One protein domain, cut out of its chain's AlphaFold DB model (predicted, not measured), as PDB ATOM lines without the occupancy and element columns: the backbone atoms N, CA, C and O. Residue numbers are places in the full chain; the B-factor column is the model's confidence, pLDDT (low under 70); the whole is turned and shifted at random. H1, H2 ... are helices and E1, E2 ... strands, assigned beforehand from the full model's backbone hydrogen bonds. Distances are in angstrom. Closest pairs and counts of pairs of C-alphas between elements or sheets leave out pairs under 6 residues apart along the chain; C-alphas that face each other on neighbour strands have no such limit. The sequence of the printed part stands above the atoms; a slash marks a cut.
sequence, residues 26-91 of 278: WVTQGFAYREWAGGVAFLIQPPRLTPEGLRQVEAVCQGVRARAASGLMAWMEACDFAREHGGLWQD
ATOM      1  N   TRP A  26     105.726  72.006  71.976       88.81
ATOM      2  CA  TRP A  26     105.226  73.318  71.589       88.81
ATOM      3  C   TRP A  26     103.873  73.580  72.247       88.81
ATOM      4  O   TRP A  26     102.937  72.805  72.073       88.81
ATOM      5  N   VAL A  27     103.783  74.682  72.993       89.62
ATOM      6  CA  VAL A  27     102.519  75.183  73.553       89.62
ATOM      7  C   VAL A  27     101.901  76.178  72.577       89.62
ATOM      8  O   VAL A  27     100.709  76.136  72.321       89.62
ATOM      9  N   THR A  28     102.724  77.058  72.002       89.19
ATOM     10  CA  THR A  28     102.321  78.078  71.022       89.19
ATOM     11  C   THR A  28     103.472  78.340  70.060       89.19
ATOM     12  O   THR A  28     104.596  77.940  70.339       89.19
ATOM     13  N   GLN A  29     103.266  79.106  68.987       79.31
ATOM     14  CA  GLN A  29     104.370  79.521  68.105       79.31
ATOM     15  C   GLN A  29     105.477  80.327  68.809       79.31
ATOM     16  O   GLN A  29     106.592  80.397  68.295       79.31
ATOM     17  N   GLY A  30     105.183  80.938  69.962       70.44
ATOM     18  CA  GLY A  30     106.134  81.717  70.753       70.44
ATOM     19  C   GLY A  30     106.573  81.055  72.058       70.44
ATOM     20  O   GLY A  30     107.302  81.689  72.818       70.44
ATOM     21  N   PHE A  31     106.136  79.826  72.348       75.69
ATOM     22  CA  PHE A  31     106.484  79.121  73.582       75.69
ATOM     23  C   PHE A  31     106.577  77.611  73.367       75.69
ATOM     24  O   PHE A  31     105.592  76.957  73.013       75.69
ATOM     25  N   ALA A  32     107.733  77.041  73.681       76.12
ATOM     26  CA  ALA A  32     107.916  75.604  73.802       76.12
ATOM     27  C   ALA A  32     108.743  75.271  75.036       76.12
ATOM     28  O   ALA A  32     109.485  76.103  75.556       76.12
ATOM     29  N   TYR A  33     108.635  74.032  75.491       74.31
ATOM     30  CA  TYR A  33     109.454  73.528  76.577       74.31
ATOM     31  C   TYR A  33     109.889  72.091  76.308       74.31
ATOM     32  O   TYR A  33     109.295  71.388  75.497       74.31
ATOM     33  N   ARG A  34     110.926  71.632  76.997       72.06
ATOM     34  CA  ARG A  34     111.263  70.208  77.086       72.06
ATOM     35  C   ARG A  34     111.709  69.893  78.502       72.06
ATOM     36  O   ARG A  34     112.479  70.650  79.088       72.06
ATOM     37  N   GLU A  35     111.220  68.791  79.042       70.88
ATOM     38  CA  GLU A  35     111.506  68.337  80.404       70.88
ATOM     39  C   GLU A  35     112.330  67.048  80.342       70.88
ATOM     40  O   GLU A  35     112.099  66.192  79.490       70.88
ATOM     41  N   TRP A  36     113.298  66.904  81.244       67.19
ATOM     42  CA  TRP A  36     114.067  65.675  81.443       67.19
ATOM     43  C   TRP A  36     114.311  65.443  82.934       67.19
ATOM     44  O   TRP A  36     114.036  66.303  83.774       67.19
ATOM     45  N   ALA A  37     114.854  64.276  83.279       59.25
ATOM     46  CA  ALA A  37     115.208  63.961  84.656       59.25
ATOM     47  C   ALA A  37     116.188  65.014  85.218       59.25
ATOM     48  O   ALA A  37     117.354  65.070  84.830       59.25
ATOM     49  N   GLY A  38     115.697  65.862  86.128       56.03
ATOM     50  CA  GLY A  38     116.485  66.909  86.782       56.03
ATOM     51  C   GLY A  38     116.553  68.259  86.056       56.03
ATOM     52  O   GLY A  38     117.324  69.116  86.492       56.03
ATOM     53  N   GLY A  39     115.773  68.498  84.993       61.31
ATOM     54  CA  GLY A  39     115.797  69.795  84.309       61.31
ATOM     55  C   GLY A  39     114.635  70.079  83.357       61.31
ATOM     56  O   GLY A  39     113.888  69.192  82.956       61.31
ATOM     57  N   VAL A  40     114.501  71.358  83.006       63.78
ATOM     58  CA  VAL A  40     113.562  71.860  81.998       63.78
ATOM     59  C   VAL A  40     114.231  72.972  81.193       63.78
ATOM     60  O   VAL A  40     114.991  73.778  81.741       63.78
ATOM     61  N   ALA A  41     113.961  72.992  79.891       61.16
ATOM     62  CA  ALA A  41     114.344  74.059  78.979       61.16
ATOM     63  C   ALA A  41     113.099  74.720  78.400       61.16
ATOM     64  O   ALA A  41     112.124  74.029  78.112       61.16
ATOM     65  N   PHE A  42     113.174  76.028  78.176       62.88
ATOM     66  CA  PHE A  42     112.134  76.815  77.521       62.88
ATOM     67  C   PHE A  42     112.678  77.441  76.248       62.88
ATOM     68  O   PHE A  42     113.845  77.809  76.203       62.88
ATOM     69  N   LEU A  43     111.818  77.586  75.252       61.56
ATOM     70  CA  LEU A  43     112.000  78.411  74.070       61.56
ATOM     71  C   LEU A  43     110.891  79.453  74.124       61.56
ATOM     72  O   LEU A  43     109.718  79.095  74.044       61.56
ATOM     73  N   ILE A  44     111.252  80.725  74.299       63.28
ATOM     74  CA  ILE A  44     110.289  81.825  74.408       63.28
ATOM     75  C   ILE A  44     110.621  82.868  73.348       63.28
ATOM     76  O   ILE A  44     111.735  83.386  73.302       63.28
ATOM     77  N   GLN A  45     109.649  83.178  72.497       63.78
ATOM     78  CA  GLN A  45     109.746  84.186  71.447       63.78
ATOM     79  C   GLN A  45     108.628  85.211  71.666       63.78
ATOM     80  O   GLN A  45     107.557  85.076  71.073       63.78
ATOM     81  N   PRO A  46     108.856  86.241  72.505       65.81
ATOM     82  CA  PRO A  46     107.826  87.210  72.877       65.81
ATOM     83  C   PRO A  46     107.053  87.860  71.719       65.81
ATOM     84  O   PRO A  46     105.832  87.946  71.834       65.81
ATOM     85  N   PRO A  47     107.676  88.229  70.575       64.88
ATOM     86  CA  PRO A  47     106.927  88.768  69.437       64.88
ATOM     87  C   PRO A  47     105.848  87.812  68.912       64.88
ATOM     88  O   PRO A  47     104.842  88.256  68.375       64.88
ATOM     89  N   ARG A  48     106.039  86.497  69.079       70.88
ATOM     90  CA  ARG A  48     105.128  85.444  68.606       70.88
ATOM     91  C   ARG A  48     104.128  84.981  69.670       70.88
ATOM     92  O   ARG A  48     103.327  84.084  69.413       70.88
ATOM     93  N   LEU A  49     104.164  85.562  70.871       72.25
ATOM     94  CA  LEU A  49     103.193  85.284  71.928       72.25
ATOM     95  C   LEU A  49     101.926  86.106  71.700       72.25
ATOM     96  O   LEU A  49     101.790  87.217  72.208       72.25
ATOM     97  N   THR A  50     100.993  85.553  70.926       86.44
ATOM     98  CA  THR A  50      99.670  86.160  70.724       86.44
ATOM     99  C   THR A  50      98.853  86.148  72.024       86.44
ATOM    100  O   THR A  50      99.131  85.337  72.910       86.44
ATOM    101  N   PRO A  51      97.795  86.972  72.157       89.38
ATOM    102  CA  PRO A  51      96.914  86.927  73.329       89.38
ATOM    103  C   PRO A  51      96.276  85.550  73.577       89.38
ATOM    104  O   PRO A  51      96.076  85.141  74.718       89.38
ATOM    105  N   GLU A  52      95.961  84.813  72.509       90.94
ATOM    106  CA  GLU A  52      95.508  83.420  72.597       90.94
ATOM    107  C   GLU A  52      96.638  82.500  73.077       90.94
ATOM    108  O   GLU A  52      96.446  81.716  74.004       90.94
ATOM    109  N   GLY A  53      97.840  82.648  72.517       88.56
ATOM    110  CA  GLY A  53      99.005  81.886  72.951       88.56
ATOM    111  C   GLY A  53      99.352  82.122  74.424       88.56
ATOM    112  O   GLY A  53      99.649  81.177  75.150       88.56
ATOM    113  N   LEU A  54      99.243  83.358  74.909       88.69
ATOM    114  CA  LEU A  54      99.457  83.679  76.320       88.69
ATOM    115  C   LEU A  54      98.485  82.940  77.239       88.69
ATOM    116  O   LEU A  54      98.925  82.386  78.242       88.69
ATOM    117  N   ARG A  55      97.205  82.831  76.865       93.12
ATOM    118  CA  ARG A  55      96.226  82.039  77.632       93.12
ATOM    119  C   ARG A  55      96.591  80.554  77.682       93.12
ATOM    120  O   ARG A  55      96.436  79.915  78.721       93.12
ATOM    121  N   GLN A  56      97.121  80.005  76.589       94.06
ATOM    122  CA  GLN A  56      97.592  78.615  76.545       94.06
ATOM    123  C   GLN A  56      98.830  78.407  77.428       94.06
ATOM    124  O   GLN A  56      98.901  77.429  78.173       94.06
ATOM    125  N   VAL A  57      99.777  79.351  77.405       88.31
ATOM    126  CA  VAL A  57     100.943  79.344  78.303       88.31
ATOM    127  C   VAL A  57     100.491  79.419  79.761       88.31
ATOM    128  O   VAL A  57     100.927  78.604  80.567       88.31
ATOM    129  N   GLU A  58      99.563  80.315  80.103       91.12
ATOM    130  CA  GLU A  58      99.019  80.441  81.460       91.12
ATOM    131  C   GLU A  58      98.370  79.146  81.962       91.12
ATOM    132  O   GLU A  58      98.605  78.757  83.109       91.12
ATOM    133  N   ALA A  59      97.617  78.439  81.116       92.88
ATOM    134  CA  ALA A  59      97.025  77.149  81.475       92.88
ATOM    135  C   ALA A  59      98.096  76.097  81.814       92.88
ATOM    136  O   ALA A  59      97.994  75.404  82.833       92.88
ATOM    137  N   VAL A  60      99.169  76.017  81.017       90.38
ATOM    138  CA  VAL A  60     100.317  75.136  81.305       90.38
ATOM    139  C   VAL A  60     100.992  75.544  82.615       90.38
ATOM    140  O   VAL A  60     101.256  74.696  83.469       90.38
ATOM    141  N   CYS A  61     101.204  76.841  82.827       85.44
ATOM    142  CA  CYS A  61     101.798  77.387  84.045       85.44
ATOM    143  C   CYS A  61     100.984  77.050  85.303       85.44
ATOM    144  O   CYS A  61     101.557  76.680  86.330       85.44
ATOM    145  N   GLN A  62      99.653  77.128  85.235       87.88
ATOM    146  CA  GLN A  62      98.762  76.731  86.330       87.88
ATOM    147  C   GLN A  62      98.835  75.225  86.605       87.88
ATOM    148  O   GLN A  62      98.968  74.821  87.762       87.88
ATOM    149  N   GLY A  63      98.830  74.397  85.557       87.19
ATOM    150  CA  GLY A  63      98.994  72.947  85.688       87.19
ATOM    151  C   GLY A  63     100.325  72.566  86.341       87.19
ATOM    152  O   GLY A  63     100.371  71.697  87.214       87.19
ATOM    153  N   VAL A  64     101.408  73.266  85.989       81.38
ATOM    154  CA  VAL A  64     102.730  73.077  86.601       81.38
ATOM    155  C   VAL A  64     102.744  73.461  88.082       81.38
ATOM    156  O   VAL A  64     103.316  72.722  88.889       81.38
ATOM    157  N   ARG A  65     102.093  74.573  88.457       77.94
ATOM    158  CA  ARG A  65     101.940  74.983  89.866       77.94
ATOM    159  C   ARG A  65     101.197  73.924  90.675       77.94
ATOM    160  O   ARG A  65     101.655  73.558  91.752       77.94
ATOM    161  N   ALA A  66     100.090  73.411  90.141       80.62
ATOM    162  CA  ALA A  66      99.246  72.437  90.828       80.62
ATOM    163  C   ALA A  66      99.946  71.085  91.040       80.62
ATOM    164  O   ALA A  66      99.770  70.453  92.078       80.62
ATOM    165  N   ARG A  67     100.769  70.649  90.077       75.06
ATOM    166  CA  ARG A  67     101.448  69.342  90.119       75.06
ATOM    167  C   ARG A  67     102.784  69.337  90.872       75.06
ATOM    168  O   ARG A  67     103.437  68.300  90.892       75.06
ATOM    169  N   ALA A  68     103.209  70.474  91.439       60.34
ATOM    170  CA  ALA A  68     104.499  70.639  92.123       60.34
ATOM    171  C   ALA A  68     105.684  70.030  91.339       60.34
ATOM    172  O   ALA A  68     106.519  69.314  91.892       60.34
ATOM    173  N   ALA A  69     105.726  70.280  90.024       60.75
ATOM    174  CA  ALA A  69     106.677  69.629  89.123       60.75
ATOM    175  C   ALA A  69     108.144  69.878  89.523       60.75
ATOM    176  O   ALA A  69     108.500  70.941  90.042       60.75
ATOM    177  N   SER A  70     109.031  68.936  89.189       54.28
ATOM    178  CA  SER A  70     110.474  69.190  89.213       54.28
ATOM    179  C   SER A  70     110.805  70.408  88.342       54.28
ATOM    180  O   SER A  70     110.357  70.484  87.201       54.28
ATOM    181  N   GLY A  71     111.583  71.361  88.861       56.78
ATOM    182  CA  GLY A  71     111.869  72.609  88.141       56.78
ATOM    183  C   GLY A  71     110.756  73.663  88.228       56.78
ATOM    184  O   GLY A  71     110.688  74.552  87.385       56.78
ATOM    185  N   LEU A  72     109.889  73.599  89.247       63.50
ATOM    186  CA  LEU A  72     108.817  74.576  89.461       63.50
ATOM    187  C   LEU A  72     109.302  76.034  89.374       63.50
ATOM    188  O   LEU A  72     108.627  76.853  88.769       63.50
ATOM    189  N   MET A  73     110.477  76.365  89.917       61.06
ATOM    190  CA  MET A  73     110.975  77.745  89.883       61.06
ATOM    191  C   MET A  73     111.281  78.261  88.474       61.06
ATOM    192  O   MET A  73     110.803  79.344  88.168       61.06
ATOM    193  N   ALA A  74     112.012  77.542  87.603       57.84
ATOM    194  CA  ALA A  74     112.240  78.110  86.264       57.84
ATOM    195  C   ALA A  74     110.994  78.010  85.389       57.84
ATOM    196  O   ALA A  74     110.839  78.825  84.492       57.84
ATOM    197  N   TRP A  75     110.065  77.098  85.690       69.06
ATOM    198  CA  TRP A  75     108.709  77.220  85.167       69.06
ATOM    199  C   TRP A  75     108.066  78.544  85.582       69.06
ATOM    200  O   TRP A  75     107.549  79.238  84.720       69.06
ATOM    201  N   MET A  76     108.128  78.942  86.855       72.19
ATOM    202  CA  MET A  76     107.583  80.233  87.303       72.19
ATOM    203  C   MET A  76     108.268  81.417  86.641       72.19
ATOM    204  O   MET A  76     107.572  82.272  86.106       72.19
ATOM    205  N   GLU A  77     109.596  81.423  86.575       64.06
ATOM    206  CA  GLU A  77     110.340  82.486  85.898       64.06
ATOM    207  C   GLU A  77     110.013  82.551  84.396       64.06
ATOM    208  O   GLU A  77     109.805  83.636  83.859       64.06
ATOM    209  N   ALA A  78     109.916  81.407  83.710       64.50
ATOM    210  CA  ALA A  78     109.542  81.343  82.295       64.50
ATOM    211  C   ALA A  78     108.096  81.801  82.056       64.50
ATOM    212  O   ALA A  78     107.825  82.504  81.086       64.50
ATOM    213  N   CYS A  79     107.178  81.426  82.945       72.38
ATOM    214  CA  CYS A  79     105.778  81.834  82.911       72.38
ATOM    215  C   CYS A  79     105.612  83.337  83.148       72.38
ATOM    216  O   CYS A  79     104.882  83.996  82.409       72.38
ATOM    217  N   ASP A  80     106.308  83.888  84.144       69.25
ATOM    218  CA  ASP A  80     106.289  85.320  84.434       69.25
ATOM    219  C   ASP A  80     106.901  86.109  83.274       69.25
ATOM    220  O   ASP A  80     106.282  87.059  82.798       69.25
ATOM    221  N   PHE A  81     108.031  85.649  82.728       64.06
ATOM    222  CA  PHE A  81     108.642  86.251  81.546       64.06
ATOM    223  C   PHE A  81     107.706  86.216  80.332       64.06
ATOM    224  O   PHE A  81     107.523  87.236  79.670       64.06
ATOM    225  N   ALA A  82     107.094  85.066  80.030       68.56
ATOM    226  CA  ALA A  82     106.173  84.935  78.903       68.56
ATOM    227  C   ALA A  82     104.970  85.874  79.055       68.56
ATOM    228  O   ALA A  82     104.613  86.552  78.096       68.56
ATOM    229  N   ARG A  83     104.391  85.969  80.257       73.38
ATOM    230  CA  ARG A  83     103.272  86.869  80.559       73.38
ATOM    231  C   ARG A  83     103.659  88.341  80.411       73.38
ATOM    232  O   ARG A  83     102.985  89.081  79.700       73.38
ATOM    233  N   GLU A  84     104.740  88.758  81.067       66.56
ATOM    234  CA  GLU A  84     105.187  90.154  81.074       66.56
ATOM    235  C   GLU A  84     105.635  90.597  79.683       66.56
ATOM    236  O   GLU A  84     105.117  91.571  79.136       66.56
ATOM    237  N   HIS A  85     106.552  89.856  79.063       61.47
ATOM    238  CA  HIS A  85     107.084  90.237  77.763       61.47
ATOM    239  C   HIS A  85     106.089  89.968  76.639       61.47
ATOM    240  O   HIS A  85     105.966  90.802  75.750       61.47
ATOM    241  N   GLY A  86     105.330  88.873  76.662       63.53
ATOM    242  CA  GLY A  86     104.323  88.637  75.631       63.53
ATOM    243  C   GLY A  86     103.303  89.771  75.561       63.53
ATOM    244  O   GLY A  86     103.045  90.270  74.471       63.53
ATOM    245  N   GLY A  87     102.810  90.260  76.705       65.62
ATOM    246  CA  GLY A  87     101.908  91.416  76.745       65.62
ATOM    247  C   GLY A  87     102.539  92.693  76.180       65.62
ATOM    248  O   GLY A  87     101.938  93.359  75.339       65.62
ATOM    249  N   LEU A  88     103.777  93.006  76.579       62.12
ATOM    250  CA  LEU A  88     104.501  94.191  76.095       62.12
ATOM    251  C   LEU A  88     104.719  94.174  74.576       62.12
ATOM    252  O   LEU A  88     104.605  95.210  73.928       62.12
ATOM    253  N   TRP A  89     105.001  93.006  73.999       68.62
ATOM    254  CA  TRP A  89     105.235  92.849  72.560       68.62
ATOM    255  C   TRP A  89     103.951  92.913  71.708       68.62
ATOM    256  O   TRP A  89     104.028  93.080  70.484       68.62
ATOM    257  N   GLN A  90     102.769  92.827  72.330       75.88
ATOM    258  CA  GLN A  90     101.489  93.072  71.655       75.88
ATOM    259  C   GLN A  90     101.116  94.560  71.600       75.88
ATOM    260  O   GLN A  90     100.368  94.961  70.708       75.88
ATOM    261  N   ASP A  91     101.673  95.404  72.474       74.81
ATOM    262  CA  ASP A  91     101.527  96.857  72.355       74.81
ATOM    263  C   ASP A  91     102.446  97.388  71.245       74.81
ATOM    264  O   ASP A  91     103.582  97.817  71.467       74.81
TER     265      ASP A  91
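AT A GLANCE: This is residues 26 to 91 of the 278 residues of an uncharacterized protein of Thermus aquaticus Y51MC23 (UniProt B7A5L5). A small three-stranded sheet is covered on one face by a helical hairpin, H1 and H2, making two layers. The 66 printed residues run E1, E2, E3, H1, H2; the sheet, order E1 - E2 - E3, is a meander, each strand the antiparallel neighbour of the one before. The class is mixed, helices and strands; the whole is compact, radius of gyration of the C-alphas 11.2 A, spanning 36 by 19 by 16 A.

IN THESE COORDINATES: E1, residues 26 to 28, begins at C-alpha 26 (105.226, 73.318, 71.589). E2 is residues 31 to 36, E3 39 to 44. H1, residues 51 to 66, is 22.8 A long; H2, 72 to 90, 26.7 A, ends at C-alpha 90 (101.489, 93.072, 71.655).

HOW THE PARTS SIT: In hairpin E1 and E2, N 27 and O 31 are 2.9 A apart; in hairpin E2 and E3, N 34 and O 41, 2.9 A. H1 is on the sheet; its closest C-alpha pair with E1 is Gly 53 and Thr 28, 5.4 A. H2 lies over E3, height over the sheet 9.5 A; closest C-alphas Ile 44 and Ala 82, 6.8 A. H1 and H2 touch, closest C-alphas Cys 61 and Cys 79, 6.1 A, a shallow tilt of 15 degrees, opposite ways. In both, every O i to N i+4 pair is within hydrogen-bond range.

THE WHOLE: The farthest C-alphas, Ala 37 and Asp 91, are 37.7 A apart. The printed part has no cut and no long link. Its mean pLDDT is 73.0; 31 residues are under 70, among them 36 to 47.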